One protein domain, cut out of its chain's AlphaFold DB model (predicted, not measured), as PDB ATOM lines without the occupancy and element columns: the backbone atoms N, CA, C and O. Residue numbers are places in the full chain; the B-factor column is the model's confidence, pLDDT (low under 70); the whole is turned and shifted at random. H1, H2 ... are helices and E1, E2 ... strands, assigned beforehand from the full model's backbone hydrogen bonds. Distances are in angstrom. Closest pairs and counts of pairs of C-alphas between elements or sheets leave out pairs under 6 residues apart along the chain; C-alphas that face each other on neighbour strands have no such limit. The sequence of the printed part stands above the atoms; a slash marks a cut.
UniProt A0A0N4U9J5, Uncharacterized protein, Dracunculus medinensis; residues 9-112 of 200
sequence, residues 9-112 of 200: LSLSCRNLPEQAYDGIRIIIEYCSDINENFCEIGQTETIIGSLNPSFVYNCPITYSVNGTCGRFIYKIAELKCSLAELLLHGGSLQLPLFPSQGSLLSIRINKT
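What this domain is: This is residues 9 to 112 of the 200 residues of an uncharacterized protein of Dracunculus medinensis (UniProt A0A0N4U9J5). A three-stranded antiparallel sheet, E1, E5 and E4 side by side, makes one side of the model, and the two-stranded hairpin of E2 and E3 stands separately from it. A long unnamed stretch, residues 44 to 82, pairs briefly with E1, swings out in a wide loop whose residues 65 to 71 stick out, and returns to the short helix H2, which packs on E4. The printed part has 104 residues with two named helices and five named strands, in the order E1, H1, E2, E3, H2, E4, E5. The class is mixed, helices and strands, with under half of the residues in named elements. The whole is compact, with a radius of gyration of the C-alphas of 14.2 A, and spans 35 by 34 by 31 A.

How they stand to each other: The larger sheet begins with E1, residues 9 to 14, an edge strand. Its antiparallel neighbour is the inner strand E5, residues 103 to 110, at 161 degrees, with N 10 and O 108 2.8 A apart, within hydrogen-bond range. E4, residues 92 to 98, the other edge strand, is antiparallel to E5 at 158 degrees, with N 95 and O 105 at 2.8 A; these two form a hairpin. On E1's chain, residues 11 to 12 also pair antiparallel with residues 54 to 55. H2, residues 83 to 88, is on this sheet, over E4, at a height over the sheet of 7.5 A; their closest C-alphas are those of Leu 86 and Leu 93, 5.8 A apart. It runs slantwise to the strands, but only just, at 59 degrees to E4 on the local plane. H1, residues 18 to 22, is not on this sheet. E2, residues 27 to 31, and E3, residues 38 to 43, form an antiparallel hairpin at 147 degrees, with N 28 and O 42 2.8 A apart; both strands are apart from E1, E4 and E5. In H2 every O i to N i+4 pair is within hydrogen-bond range; in H1 it is 0 of 1, beside 1 of 2 O i to N i+3 pairs.

Where its parts are: E1 runs 16.6 A from C-alpha 9 at (0.317, 134.185, -29.441). H1 measures 8.2 A, E2 13.2 A, E3 13.6 A and H2 8.6 A. E4 measures 18.9 A, and E5 runs 22.5 A to C-alpha 110 at (0.483, 140.052, -27.603).

The domain as a whole: The two C-alphas farthest apart, those of Thr 68 and Leu 88, are 39.3 A apart. The printed part has no cut. The link from E3 to H2, 39 residues, is long. The mean pLDDT of the printed part is 70.2, and 39 residues are under 70, among them residues 56 to 76 and 83 to 88.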
ATOM      1  N   LEU A   9       1.419 134.385 -28.496       72.06
ATOM      2  CA  LEU A   9       0.317 134.185 -29.441       72.06
ATOM      3  C   LEU A   9      -0.980 133.856 -28.703       72.06
ATOM      4  O   LEU A   9      -1.101 132.795 -28.110       72.06
ATOM      5  N   SER A  10      -1.984 134.722 -28.809       82.07
ATOM      6  CA  SER A  10      -3.365 134.365 -28.484       82.07
ATOM      7  C   SER A  10      -4.060 133.767 -29.696       82.07
ATOM      8  O   SER A  10      -4.051 134.351 -30.781       82.07
ATOM      9  N   LEU A  11      -4.713 132.630 -29.477       87.65
ATOM     10  CA  LEU A  11      -5.476 131.903 -30.482       87.65
ATOM     11  C   LEU A  11      -6.935 131.826 -30.037       87.65
ATOM     12  O   LEU A  11      -7.230 131.596 -28.866       87.65
ATOM     13  N   SER A  12      -7.864 132.011 -30.964       90.68
ATOM     14  CA  SER A  12      -9.287 131.770 -30.709       90.68
ATOM     15  C   SER A  12      -9.991 131.347 -31.983       90.68
ATOM     16  O   SER A  12      -9.638 131.813 -33.065       90.68
ATOM     17  N   CYS A  13     -10.998 130.491 -31.863       89.29
ATOM     18  CA  CYS A  13     -11.825 130.089 -32.992       89.29
ATOM     19  C   CYS A  13     -13.231 130.670 -32.856       89.29
ATOM     20  O   CYS A  13     -13.702 130.952 -31.753       89.29
ATOM     21  N   ARG A  14     -13.917 130.827 -33.986       90.70
ATOM     22  CA  ARG A  14     -15.336 131.178 -34.043       90.70
ATOM     23  C   ARG A  14     -16.079 130.271 -35.003       90.70
ATOM     24  O   ARG A  14     -15.531 129.920 -36.047       90.70
ATOM     25  N   ASN A  15     -17.331 129.976 -34.661       90.25
ATOM     26  CA  ASN A  15     -18.274 129.209 -35.474       90.25
ATOM     27  C   ASN A  15     -17.711 127.853 -35.925       90.25
ATOM     28  O   ASN A  15     -17.836 127.494 -37.092       90.25
ATOM     29  N   LEU A  16     -17.033 127.126 -35.036       85.52
ATOM     30  CA  LEU A  16     -16.564 125.774 -35.345       85.52
ATOM     31  C   LEU A  16     -17.743 124.828 -35.628       85.52
ATOM     32  O   LEU A  16     -18.838 125.052 -35.106       85.52
ATOM     33  N   PRO A  17     -17.530 123.766 -36.420       82.78
ATOM     34  CA  PRO A  17     -18.572 122.788 -36.694       82.78
ATOM     35  C   PRO A  17     -18.874 121.955 -35.438       82.78
ATOM     36  O   PRO A  17     -18.026 121.827 -34.554       82.78
ATOM     37  N   GLU A  18     -20.074 121.377 -35.349       83.25
ATOM     38  CA  GLU A  18     -20.570 120.695 -34.138       83.25
ATOM     39  C   GLU A  18     -19.650 119.576 -33.637       83.25
ATOM     40  O   GLU A  18     -19.543 119.365 -32.433       83.25
ATOM     41  N   GLN A  19     -18.910 118.913 -34.531       80.29
ATOM     42  CA  GLN A  19     -17.943 117.873 -34.163       80.29
ATOM     43  C   GLN A  19     -16.808 118.401 -33.271       80.29
ATOM     44  O   GLN A  19     -16.161 117.627 -32.573       80.29
ATOM     45  N   ALA A  20     -16.547 119.714 -33.275       79.17
ATOM     46  CA  ALA A  20     -15.558 120.334 -32.398       79.17
ATOM     47  C   ALA A  20     -16.052 120.487 -30.948       79.17
ATOM     48  O   ALA A  20     -15.246 120.769 -30.061       79.17
ATOM     49  N   TYR A  21     -17.354 120.311 -30.692       80.55
ATOM     50  CA  TYR A  21     -17.938 120.468 -29.359       80.55
ATOM     51  C   TYR A  21     -17.399 119.437 -28.358       80.55
ATOM     52  O   TYR A  21     -17.260 119.747 -27.174       80.55
ATOM     53  N   ASP A  22     -17.012 118.253 -28.836       78.21
ATOM     54  CA  ASP A  22     -16.441 117.174 -28.018       78.21
ATOM     55  C   ASP A  22     -15.016 117.473 -27.530       78.21
ATOM     56  O   ASP A  22     -14.505 116.814 -26.622       78.21
ATOM     57  N   GLY A  23     -14.365 118.485 -28.105       81.38
ATOM     58  CA  GLY A  23     -13.032 118.908 -27.713       81.38
ATOM     59  C   GLY A  23     -12.197 119.370 -28.894       81.38
ATOM     60  O   GLY A  23     -12.048 118.656 -29.885       81.38
ATOM     61  N   ILE A  24     -11.570 120.535 -28.757       81.93
ATOM     62  CA  ILE A  24     -10.646 121.068 -29.757       81.93
ATOM     63  C   ILE A  24      -9.321 121.498 -29.136       81.93
ATOM     64  O   ILE A  24      -9.278 122.056 -28.040       81.93
ATOM     65  N   ARG A  25      -8.239 121.238 -29.871       83.95
ATOM     66  CA  ARG A  25      -6.868 121.674 -29.601       83.95
ATOM     67  C   ARG A  25      -6.261 122.202 -30.897       83.95
ATOM     68  O   ARG A  25      -6.557 121.669 -31.964       83.95
ATOM     69  N   ILE A  26      -5.402 123.210 -30.802       83.14
ATOM     70  CA  ILE A  26      -4.599 123.696 -31.925       83.14
ATOM     71  C   ILE A  26      -3.161 123.224 -31.730       83.14
ATOM     72  O   ILE A  26      -2.580 123.419 -30.665       83.14
ATOM     73  N   ILE A  27      -2.601 122.616 -32.773       81.34
ATOM     74  CA  ILE A  27      -1.177 122.294 -32.876       81.34
ATOM     75  C   ILE A  27      -0.528 123.401 -33.706       81.34
ATOM     76  O   ILE A  27      -1.074 123.810 -34.732       81.34
ATOM     77  N   ILE A  28       0.600 123.914 -33.232       79.14
ATOM     78  CA  ILE A  28       1.358 124.978 -33.878       79.14
ATOM     79  C   ILE A  28       2.644 124.363 -34.403       79.14
ATOM     80  O   ILE A  28       3.458 123.845 -33.638       79.14
ATOM     81  N   GLU A  29       2.836 124.462 -35.710       77.09
ATOM     82  CA  GLU A  29       4.019 123.952 -36.383       77.09
ATOM     83  C   GLU A  29       4.775 125.102 -37.052       77.09
ATOM     84  O   GLU A  29       4.181 126.046 -37.577       77.09
ATOM     85  N   TYR A  30       6.100 125.025 -37.024       71.36
ATOM     86  CA  TYR A  30       6.999 125.949 -37.698       71.36
ATOM     87  C   TYR A  30       7.698 125.242 -38.853       71.36
ATOM     88  O   TYR A  30       8.123 124.095 -38.720       71.36
ATOM     89  N   CYS A  31       7.852 125.944 -39.970       69.35
ATOM     90  CA  CYS A  31       8.635 125.485 -41.105       69.35
ATOM     91  C   CYS A  31       9.809 126.446 -41.325       69.35
ATOM     92  O   CYS A  31       9.595 127.615 -41.652       69.35
ATOM     93  N   SER A  32      11.037 125.967 -41.109       61.92
ATOM     94  CA  SER A  32      12.267 126.738 -41.353       61.92
ATOM     95  C   SER A  32      12.801 126.602 -42.775       61.92
ATOM     96  O   SER A  32      13.616 127.420 -43.199       61.92
ATOM     97  N   ASP A  33      12.366 125.573 -43.502       59.43
ATOM     98  CA  ASP A  33      13.063 125.095 -44.691       59.43
ATOM     99  C   ASP A  33      12.194 125.218 -45.944       59.43
ATOM    100  O   ASP A  33      10.977 125.045 -45.912       59.43
ATOM    101  N   ILE A  34      12.850 125.416 -47.090       57.37
ATOM    102  CA  ILE A  34      12.215 125.464 -48.422       57.37
ATOM    103  C   ILE A  34      11.438 124.166 -48.725       57.37
ATOM    104  O   ILE A  34      10.507 124.167 -49.521       57.37
ATOM    105  N   ASN A  35      11.798 123.064 -48.061       63.81
ATOM    106  CA  ASN A  35      11.220 121.739 -48.280       63.81
ATOM    107  C   ASN A  35       9.860 121.515 -47.591       63.81
ATOM    108  O   ASN A  35       9.379 120.387 -47.599       63.81
ATOM    109  N   GLU A  36       9.256 122.539 -46.977       69.71
ATOM    110  CA  GLU A  36       7.967 122.427 -46.271       69.71
ATOM    111  C   GLU A  36       7.951 121.381 -45.138       69.71
ATOM    112  O   GLU A  36       6.915 120.806 -44.810       69.71
ATOM    113  N   ASN A  37       9.095 121.139 -44.493       71.96
ATOM    114  CA  ASN A  37       9.129 120.300 -43.299       71.96
ATOM    115  C   ASN A  37       8.616 121.101 -42.100       71.96
ATOM    116  O   ASN A  37       9.263 122.048 -41.646       71.96
ATOM    117  N   PHE A  38       7.441 120.720 -41.610       70.74
ATOM    118  CA  PHE A  38       6.812 121.303 -40.433       70.74
ATOM    119  C   PHE A  38       7.274 120.567 -39.171       70.74
ATOM    120  O   PHE A  38       7.260 119.338 -39.110       70.74
ATOM    121  N   CYS A  39       7.706 121.328 -38.170       68.81
ATOM    122  CA  CYS A  39       8.067 120.835 -36.848       68.81
ATOM    123  C   CYS A  39       7.101 121.424 -35.821       68.81
ATOM    124  O   CYS A  39       6.931 122.644 -35.772       68.81
ATOM    125  N   GLU A  40       6.473 120.583 -35.002       75.29
ATOM    126  CA  GLU A  40       5.626 121.049 -33.905       75.29
ATOM    127  C   GLU A  40       6.456 121.873 -32.911       75.29
ATOM    128  O   GLU A  40       7.439 121.399 -32.343       75.29
ATOM    129  N   ILE A  41       6.040 123.120 -32.696       71.20
ATOM    130  CA  ILE A  41       6.652 124.040 -31.728       71.20
ATOM    131  C   ILE A  41       5.789 124.234 -30.484       71.20
ATOM    132  O   ILE A  41       6.244 124.822 -29.503       71.20
ATOM    133  N   GLY A  42       4.543 123.761 -30.510       72.87
ATOM    134  CA  GLY A  42       3.629 123.909 -29.395       72.87
ATOM    135  C   GLY A  42       2.222 123.419 -29.692       72.87
ATOM    136  O   GLY A  42       1.844 123.180 -30.835       72.87
ATOM    137  N   GLN A  43       1.422 123.320 -28.638       79.88
ATOM    138  CA  GLN A  43       0.015 122.955 -28.722       79.88
ATOM    139  C   GLN A  43      -0.772 123.646 -27.612       79.88
ATOM    140  O   GLN A  43      -0.268 123.802 -26.498       79.88
ATOM    141  N   THR A  44      -2.004 124.049 -27.905       81.21
ATOM    142  CA  THR A  44      -2.900 124.647 -26.910       81.21
ATOM    143  C   THR A  44      -3.417 123.599 -25.923       81.21
ATOM    144  O   THR A  44      -3.263 122.389 -26.105       81.21
ATOM    145  N   GLU A  45      -4.113 124.053 -24.889       80.54
ATOM    146  CA  GLU A  45      -5.026 123.217 -24.124       80.54
ATOM    147  C   GLU A  45      -6.164 122.661 -25.005       80.54
ATOM    148  O   GLU A  45      -6.432 123.158 -26.107       80.54
ATOM    149  N   THR A  46      -6.845 121.621 -24.512       82.90
ATOM    150  CA  THR A  46      -8.087 121.124 -25.119       82.90
ATOM    151  C   THR A  46      -9.285 121.821 -24.480       82.90
ATOM    152  O   THR A  46      -9.486 121.700 -23.274       82.90
ATOM    153  N   ILE A  47     -10.102 122.499 -25.285       80.35
ATOM    154  CA  ILE A  47     -11.356 123.120 -24.838       80.35
ATOM    155  C   ILE A  47     -12.526 122.252 -25.298       80.35
ATOM    156  O   ILE A  47     -12.657 121.978 -26.487       80.35
ATOM    157  N   ILE A  48     -13.366 121.831 -24.353       85.22
ATOM    158  CA  ILE A  48     -14.561 121.002 -24.574       85.22
ATOM    159  C   ILE A  48     -15.804 121.868 -24.346       85.22
ATOM    160  O   ILE A  48     -15.802 122.740 -23.476       85.22
ATOM    161  N   GLY A  49     -16.869 121.634 -25.113       86.78
ATOM    162  CA  GLY A  49     -18.164 122.289 -24.927       86.78
ATOM    163  C   GLY A  49     -18.243 123.723 -25.456       86.78
ATOM    164  O   GLY A  49     -19.086 124.497 -25.008       86.78
ATOM    165  N   SER A  50     -17.366 124.112 -26.388       89.34
ATOM    166  CA  SER A  50     -17.410 125.437 -27.015       89.34
ATOM    167  C   SER A  50     -17.074 125.382 -28.500       89.34
ATOM    168  O   SER A  50     -16.014 124.902 -28.892       89.34
ATOM    169  N   LEU A  51     -17.949 125.968 -29.322       87.88
ATOM    170  CA  LEU A  51     -17.699 126.217 -30.749       87.88
ATOM    171  C   LEU A  51     -16.986 127.556 -31.004       87.88
ATOM    172  O   LEU A  51     -16.649 127.881 -32.143       87.88
ATOM    173  N   ASN A  52     -16.766 128.341 -29.944       92.84
ATOM    174  CA  ASN A  52     -16.068 129.626 -29.977       92.84
ATOM    175  C   ASN A  52     -14.961 129.669 -28.905       92.84
ATOM    176  O   ASN A  52     -15.002 130.514 -28.005       92.84
ATOM    177  N   PRO A  53     -14.016 128.711 -28.913       88.54
ATOM    178  CA  PRO A  53     -12.978 128.618 -27.898       88.54
ATOM    179  C   PRO A  53     -12.021 129.811 -27.976       88.54
ATOM    180  O   PRO A  53     -11.630 130.253 -29.060       88.54
ATOM    181  N   SER A  54     -11.593 130.291 -26.813       89.28
ATOM    182  CA  SER A  54     -10.469 131.214 -26.676       89.28
ATOM    183  C   SER A  54      -9.391 130.503 -25.881       89.28
ATOM    184  O   SER A  54      -9.630 130.151 -24.729       89.28
ATOM    185  N   PHE A  55      -8.231 130.297 -26.493       84.24
ATOM    186  CA  PHE A  55      -7.131 129.564 -25.884       84.24
ATOM    187  C   PHE A  55      -6.213 130.531 -25.146       84.24
ATOM    188  O   PHE A  55      -5.806 131.566 -25.689       84.24
ATOM    189  N   VAL A  56      -5.861 130.185 -23.913       67.82
ATOM    190  CA  VAL A  56      -4.863 130.916 -23.128       67.82
ATOM    191  C   VAL A  56      -3.520 130.239 -23.356       67.82
ATOM    192  O   VAL A  56      -2.953 129.604 -22.471       67.82
ATOM    193  N   TYR A  57      -3.015 130.352 -24.584       62.35
ATOM    194  CA  TYR A  57      -1.723 129.783 -24.931       62.35
ATOM    195  C   TYR A  57      -0.615 130.828 -24.811       62.35
ATOM    196  O   TYR A  57      -0.642 131.873 -25.453       62.35
ATOM    197  N   ASN A  58       0.377 130.530 -23.977       50.94
ATOM    198  CA  ASN A  58       1.619 131.282 -23.886       50.94
ATOM    199  C   ASN A  58       2.700 130.412 -24.530       50.94
ATOM    200  O   ASN A  58       2.963 129.321 -24.033       50.94
ATOM    201  N   CYS A  59       3.310 130.871 -25.624       44.69
ATOM    202  CA  CYS A  59       4.385 130.145 -26.300       44.69
ATOM    203  C   CYS A  59       5.758 130.741 -25.939       44.69
ATOM    204  O   CYS A  59       6.239 131.633 -26.640       44.69
ATOM    205  N   PRO A  60       6.420 130.298 -24.857       43.54
ATOM    206  CA  PRO A  60       7.862 130.419 -24.743       43.54
ATOM    207  C   PRO A  60       8.480 129.249 -25.512       43.54
ATOM    208  O   PRO A  60       8.297 128.093 -25.141       43.54
ATOM    209  N   ILE A  61       9.196 129.541 -26.598       31.32
ATOM    210  CA  ILE A  61       9.874 128.537 -27.430       31.32
ATOM    211  C   ILE A  61      10.764 127.661 -26.535       31.32
ATOM    212  O   ILE A  61      11.826 128.106 -26.096       31.32
ATOM    213  N   THR A  62      10.304 126.444 -26.225       25.35
ATOM    214  CA  THR A  62      11.053 125.389 -25.525       25.35
ATOM    215  C   THR A  62      10.352 124.051 -25.776       25.35
ATOM    216  O   THR A  62       9.160 123.927 -25.503       25.35
ATOM    217  N   TYR A  63      11.070 123.056 -26.301       24.97
ATOM    218  CA  TYR A  63      10.530 121.733 -26.622       24.97
ATOM    219  C   TYR A  63      11.053 120.675 -25.639       24.97
ATOM    220  O   TYR A  63      12.236 120.648 -25.306       24.97
ATOM    221  N   SER A  64      10.180 119.759 -25.218       22.47
ATOM    222  CA  SER A  64      10.560 118.424 -24.743       22.47
ATOM    223  C   SER A  64       9.365 117.486 -24.889       22.47
ATOM    224  O   SER A  64       8.286 117.778 -24.376       22.47
ATOM    225  N   VAL A  65       9.556 116.359 -25.575       22.94
ATOM    226  CA  VAL A  65       8.536 115.325 -25.782       22.94
ATOM    227  C   VAL A  65       8.803 114.175 -24.816       22.94
ATOM    228  O   VAL A  65       9.772 113.445 -25.003       22.94
ATOM    229  N   ASN A  66       7.943 113.982 -23.813       23.88
ATOM    230  CA  ASN A  66       7.571 112.638 -23.365       23.88
ATOM    231  C   ASN A  66       6.345 112.667 -22.446       23.88
ATOM    232  O   ASN A  66       6.287 113.449 -21.502       23.88
ATOM    233  N   GLY A  67       5.388 111.776 -22.699       25.13
ATOM    234  CA  GLY A  67       4.191 111.628 -21.878       25.13
ATOM    235  C   GLY A  67       3.061 110.976 -22.657       25.13
ATOM    236  O   GLY A  67       2.273 111.643 -23.311       25.13
ATOM    237  N   THR A  68       3.011 109.650 -22.601       26.04
ATOM    238  CA  THR A  68       1.872 108.796 -22.961       26.04
ATOM    239  C   THR A  68       0.496 109.454 -22.759       26.04
ATOM    240  O   THR A  68       0.226 109.922 -21.658       26.04
ATOM    241  N   CYS A  69      -0.379 109.324 -23.772       29.17
ATOM    242  CA  CYS A  69      -1.831 109.609 -23.803       29.17
ATOM    243  C   CYS A  69      -2.260 110.941 -24.455       29.17
ATOM    244  O   CYS A  69      -2.118 112.021 -23.895       29.17
ATOM    245  N   GLY A  70      -2.890 110.816 -25.629       34.01
ATOM    246  CA  GLY A  70      -3.605 111.888 -26.320       34.01
ATOM    247  C   GLY A  70      -3.785 111.586 -27.807       34.01
ATOM    248  O   GLY A  70      -3.297 112.336 -28.641       34.01
ATOM    249  N   ARG A  71      -4.410 110.454 -28.174       34.52
ATOM    250  CA  ARG A  71      -4.726 110.185 -29.588       34.52
ATOM    251  C   ARG A  71      -5.776 111.197 -30.051       34.52
ATOM    252  O   ARG A  71      -6.930 111.103 -29.642       34.52
ATOM    253  N   PHE A  72      -5.376 112.147 -30.892       47.35
ATOM    254  CA  PHE A  72      -6.312 113.006 -31.611       47.35
ATOM    255  C   PHE A  72      -7.146 112.144 -32.549       47.35
ATOM    256  O   PHE A  72      -6.601 111.364 -33.329       47.35
ATOM    257  N   ILE A  73      -8.466 112.250 -32.428       45.12
ATOM    258  CA  ILE A  73      -9.380 111.364 -33.147       45.12
ATOM    259  C   ILE A  73      -9.462 111.790 -34.623       45.12
ATOM    260  O   ILE A  73      -9.443 110.929 -35.495       45.12
ATOM    261  N   TYR A  74      -9.457 113.103 -34.912       51.72
ATOM    262  CA  TYR A  74      -9.521 113.653 -36.273       51.72
ATOM    263  C   TYR A  74      -8.863 115.042 -36.381       51.72
ATOM    264  O   TYR A  74      -8.917 115.836 -35.441       51.72
ATOM    265  N   LYS A  75      -8.278 115.359 -37.548       66.76
ATOM    266  CA  LYS A  75      -7.844 116.719 -37.919       66.76
ATOM    267  C   LYS A  75      -9.042 117.479 -38.493       66.76
ATOM    268  O   LYS A  75      -9.579 117.073 -39.518       66.76
ATOM    269  N   ILE A  76      -9.458 118.559 -37.831       66.68
ATOM    270  CA  ILE A  76     -10.637 119.352 -38.224       66.68
ATOM    271  C   ILE A  76     -10.287 120.341 -39.351       66.68
ATOM    272  O   ILE A  76     -11.054 120.478 -40.297       66.68
ATOM    273  N   ALA A  77      -9.124 120.997 -39.288       75.66
ATOM    274  CA  ALA A  77      -8.660 121.948 -40.301       75.66
ATOM    275  C   ALA A  77      -7.122 122.043 -40.330       75.66
ATOM    276  O   ALA A  77      -6.445 121.622 -39.391       75.66
ATOM    277  N   GLU A  78      -6.577 122.619 -41.402       80.07
ATOM    278  CA  GLU A  78      -5.171 123.018 -41.534       80.07
ATOM    279  C   GLU A  78      -5.113 124.453 -42.054       80.07
ATOM    280  O   GLU A  78      -5.827 124.794 -42.995       80.07
ATOM    281  N   LEU A  79      -4.266 125.288 -41.452       79.97
ATOM    282  CA  LEU A  79      -4.030 126.655 -41.900       79.97
ATOM    283  C   LEU A  79      -2.535 126.933 -41.929       79.97
ATOM    284  O   LEU A  79      -1.815 126.597 -40.992       79.97
ATOM    285  N   LYS A  80      -2.092 127.602 -42.993       77.97
ATOM    286  CA  LYS A  80      -0.733 128.119 -43.138       77.97
ATOM    287  C   LYS A  80      -0.812 129.642 -43.195       77.97
ATOM    288  O   LYS A  80      -1.640 130.189 -43.919       77.97
ATOM    289  N   CYS A  81       0.035 130.324 -42.434       73.58
ATOM    290  CA  CYS A  81       0.224 131.770 -42.538       73.58
ATOM    291  C   CYS A  81       1.686 132.110 -42.267       73.58
ATOM    292  O   CYS A  81       2.371 131.389 -41.538       73.58
ATOM    293  N   SER A  82       2.175 133.196 -42.862       70.49
ATOM    294  CA  SER A  82       3.535 133.655 -42.590       70.49
ATOM    295  C   SER A  82       3.553 134.601 -41.390       70.49
ATOM    296  O   SER A  82       2.658 135.430 -41.211       70.49
ATOM    297  N   LEU A  83       4.616 134.537 -40.586       66.10
ATOM    298  CA  LEU A  83       4.796 135.488 -39.489       66.10
ATOM    299  C   LEU A  83       4.895 136.936 -40.000       66.10
ATOM    300  O   LEU A  83       4.404 137.859 -39.355       66.10
ATOM    301  N   ALA A  84       5.488 137.127 -41.183       61.02
ATOM    302  CA  ALA A  84       5.570 138.425 -41.844       61.02
ATOM    303  C   ALA A  84       4.176 139.008 -42.125       61.02
ATOM    304  O   ALA A  84       3.930 140.169 -41.819       61.02
ATOM    305  N   GLU A  85       3.246 138.202 -42.638       68.06
ATOM    306  CA  GLU A  85       1.863 138.616 -42.885       68.06
ATOM    307  C   GLU A  85       1.137 139.000 -41.591       68.06
ATOM    308  O   GLU A  85       0.483 140.043 -41.541       68.06
ATOM    309  N   LEU A  86       1.301 138.216 -40.522       66.29
ATOM    310  CA  LEU A  86       0.729 138.532 -39.212       66.29
ATOM    311  C   LEU A  86       1.253 139.873 -38.676       66.29
ATOM    312  O   LEU A  86       0.480 140.685 -38.164       66.29
ATOM    313  N   LEU A  87       2.554 140.134 -38.823       65.18
ATOM    314  CA  LEU A  87       3.177 141.395 -38.415       65.18
ATOM    315  C   LEU A  87       2.731 142.578 -39.286       65.18
ATOM    316  O   LEU A  87       2.477 143.656 -38.749       65.18
ATOM    317  N   LEU A  88       2.580 142.377 -40.599       65.41
ATOM    318  CA  LEU A  88       2.078 143.394 -41.531       65.41
ATOM    319  C   LEU A  88       0.649 143.835 -41.185       65.41
ATOM    320  O   LEU A  88       0.330 145.014 -41.310       65.41
ATOM    321  N   HIS A  89      -0.180 142.929 -40.661       74.27
ATOM    322  CA  HIS A  89      -1.530 143.232 -40.169       74.27
ATOM    323  C   HIS A  89      -1.549 143.754 -38.720       74.27
ATOM    324  O   HIS A  89      -2.540 143.630 -37.999       74.27
ATOM    325  N   GLY A  90      -0.441 144.333 -38.249       69.36
ATOM    326  CA  GLY A  90      -0.348 144.913 -36.908       69.36
ATOM    327  C   GLY A  90      -0.322 143.877 -35.782       69.36
ATOM    328  O   GLY A  90      -0.612 144.213 -34.635       69.36
ATOM    329  N   GLY A  91       0.019 142.623 -36.091       71.22
ATOM    330  CA  GLY A  91       0.064 141.529 -35.126       71.22
ATOM    331  C   GLY A  91      -1.297 140.897 -34.846       71.22
ATOM    332  O   GLY A  91      -1.443 140.227 -33.832       71.22
ATOM    333  N   SER A  92      -2.303 141.100 -35.696       84.12
ATOM    334  CA  SER A  92      -3.607 140.450 -35.560       84.12
ATOM    335  C   SER A  92      -4.112 140.003 -36.925       84.12
ATOM    336  O   SER A  92      -4.210 140.816 -37.836       84.12
ATOM    337  N   LEU A  93      -4.478 138.729 -37.058       84.09
ATOM    338  CA  LEU A  93      -4.951 138.147 -38.313       84.09
ATOM    339  C   LEU A  93      -6.160 137.244 -38.063       84.09
ATOM    340  O   LEU A  93      -6.215 136.530 -37.059       84.09
ATOM    341  N   GLN A  94      -7.132 137.275 -38.974       89.33
ATOM    342  CA  GLN A  94      -8.248 136.333 -38.999       89.33
ATOM    343  C   GLN A  94      -8.163 135.489 -40.264       89.33
ATOM    344  O   GLN A  94      -8.086 136.029 -41.364       89.33
ATOM    345  N   LEU A  95      -8.183 134.171 -40.094       85.95
ATOM    346  CA  LEU A  95      -8.050 133.193 -41.165       85.95
ATOM    347  C   LEU A  95      -9.302 132.311 -41.219       85.95
ATOM    348  O   LEU A  95      -9.738 131.818 -40.175       85.95
ATOM    349  N   PRO A  96      -9.896 132.084 -42.399       86.82
ATOM    350  CA  PRO A  96     -11.027 131.174 -42.539       86.82
ATOM    351  C   PRO A  96     -10.576 129.721 -42.368       86.82
ATOM    352  O   PRO A  96      -9.813 129.220 -43.182       86.82
ATOM    353  N   LEU A  97     -11.086 129.033 -41.341       77.74
ATOM    354  CA  LEU A  97     -10.872 127.590 -41.139       77.74
ATOM    355  C   LEU A  97     -11.619 126.774 -42.199       77.74
ATOM    356  O   LEU A  97     -11.097 125.801 -42.732       77.74
ATOM    357  N   PHE A  98     -12.839 127.212 -42.510       78.81
ATOM    358  CA  PHE A  98     -13.717 126.614 -43.508       78.81
ATOM    359  C   PHE A  98     -14.292 127.739 -44.371       78.81
ATOM    360  O   PHE A  98     -15.254 128.391 -43.951       78.81
ATOM    361  N   PRO A  99     -13.728 127.999 -45.567       69.32
ATOM    362  CA  PRO A  99     -14.121 129.135 -46.405       69.32
ATOM    363  C   PRO A  99     -15.625 129.204 -46.701       69.32
ATOM    364  O   PRO A  99     -16.181 130.285 -46.847       69.32
ATOM    365  N   SER A 100     -16.293 128.050 -46.748       71.58
ATOM    366  CA  SER A 100     -17.722 127.921 -47.033       71.58
ATOM    367  C   SER A 100     -18.639 127.998 -45.805       71.58
ATOM    368  O   SER A 100     -19.846 128.128 -45.983       71.58
ATOM    369  N   GLN A 101     -18.112 127.914 -44.577       72.75
ATOM    370  CA  GLN A 101     -18.921 127.816 -43.348       72.75
ATOM    371  C   GLN A 101     -18.747 129.012 -42.400       72.75
ATOM    372  O   GLN A 101     -19.394 129.081 -41.359       72.75
ATOM    373  N   GLY A 102     -17.890 129.976 -42.752       81.61
ATOM    374  CA  GLY A 102     -17.692 131.197 -41.961       81.61
ATOM    375  C   GLY A 102     -16.961 130.979 -40.632       81.61
ATOM    376  O   GLY A 102     -16.914 131.890 -39.803       81.61
ATOM    377  N   SER A 103     -16.395 129.793 -40.410       85.49
ATOM    378  CA  SER A 103     -15.565 129.501 -39.244       85.49
ATOM    379  C   SER A 103     -14.213 130.191 -39.370       85.49
ATOM    380  O   SER A 103     -13.569 130.125 -40.420       85.49
ATOM    381  N   LEU A 104     -13.759 130.826 -38.293       88.47
ATOM    382  CA  LEU A 104     -12.568 131.676 -38.300       88.47
ATOM    383  C   LEU A 104     -11.608 131.269 -37.189       88.47
ATOM    384  O   LEU A 104     -12.033 131.065 -36.056       88.47
ATOM    385  N   LEU A 105     -10.314 131.243 -37.495       87.37
ATOM    386  CA  LEU A 105      -9.230 131.285 -36.524       87.37
ATOM    387  C   LEU A 105      -8.742 132.732 -36.418       87.37
ATOM    388  O   LEU A 105      -8.358 133.338 -37.412       87.37
ATOM    389  N   SER A 106      -8.748 133.293 -35.216       90.04
ATOM    390  CA  SER A 106      -8.127 134.583 -34.917       90.04
ATOM    391  C   SER A 106      -6.801 134.354 -34.200       90.04
ATOM    392  O   SER A 106      -6.765 133.706 -33.153       90.04
ATOM    393  N   ILE A 107      -5.732 134.917 -34.760       85.81
ATOM    394  CA  ILE A 107      -4.371 134.889 -34.223       85.81
ATOM    395  C   ILE A 107      -4.000 136.316 -33.829       85.81
ATOM    396  O   ILE A 107      -4.131 137.238 -34.636       85.81
ATOM    397  N   ARG A 108      -3.522 136.514 -32.602       83.50
ATOM    398  CA  ARG A 108      -3.043 137.814 -32.122       83.50
ATOM    399  C   ARG A 108      -1.692 137.668 -31.433       83.50
ATOM    400  O   ARG A 108      -1.554 136.884 -30.504       83.50
ATOM    401  N   ILE A 109      -0.727 138.477 -31.845       74.71
ATOM    402  CA  ILE A 109       0.527 138.696 -31.136       74.71
ATOM    403  C   ILE A 109       0.249 139.664 -29.991       74.71
ATOM    404  O   ILE A 109      -0.061 140.838 -30.207       74.71
ATOM    405  N   ASN A 110       0.409 139.190 -28.766       68.61
ATOM    406  CA  ASN A 110       0.483 140.052 -27.603       68.61
ATOM    407  C   ASN A 110       1.947 140.407 -27.368       68.61
ATOM    408  O   ASN A 110       2.797 139.548 -27.138       68.61
ATOM    409  N   LYS A 111       2.247 141.701 -27.402       57.34
ATOM    410  CA  LYS A 111       3.535 142.196 -26.922       57.34
ATOM    411  C   LYS A 111       3.543 142.053 -25.404       57.34
ATOM    412  O   LYS A 111       2.681 142.623 -24.734       57.34
ATOM    413  N   THR A 112       4.480 141.288 -24.851       52.37
ATOM    414  CA  THR A 112       4.690 141.264 -23.398       52.37
ATOM    415  C   THR A 112       5.188 142.638 -22.950       52.37
ATOM    416  O   THR A 112       5.872 143.326 -23.713       52.37
TER     417      THR A 112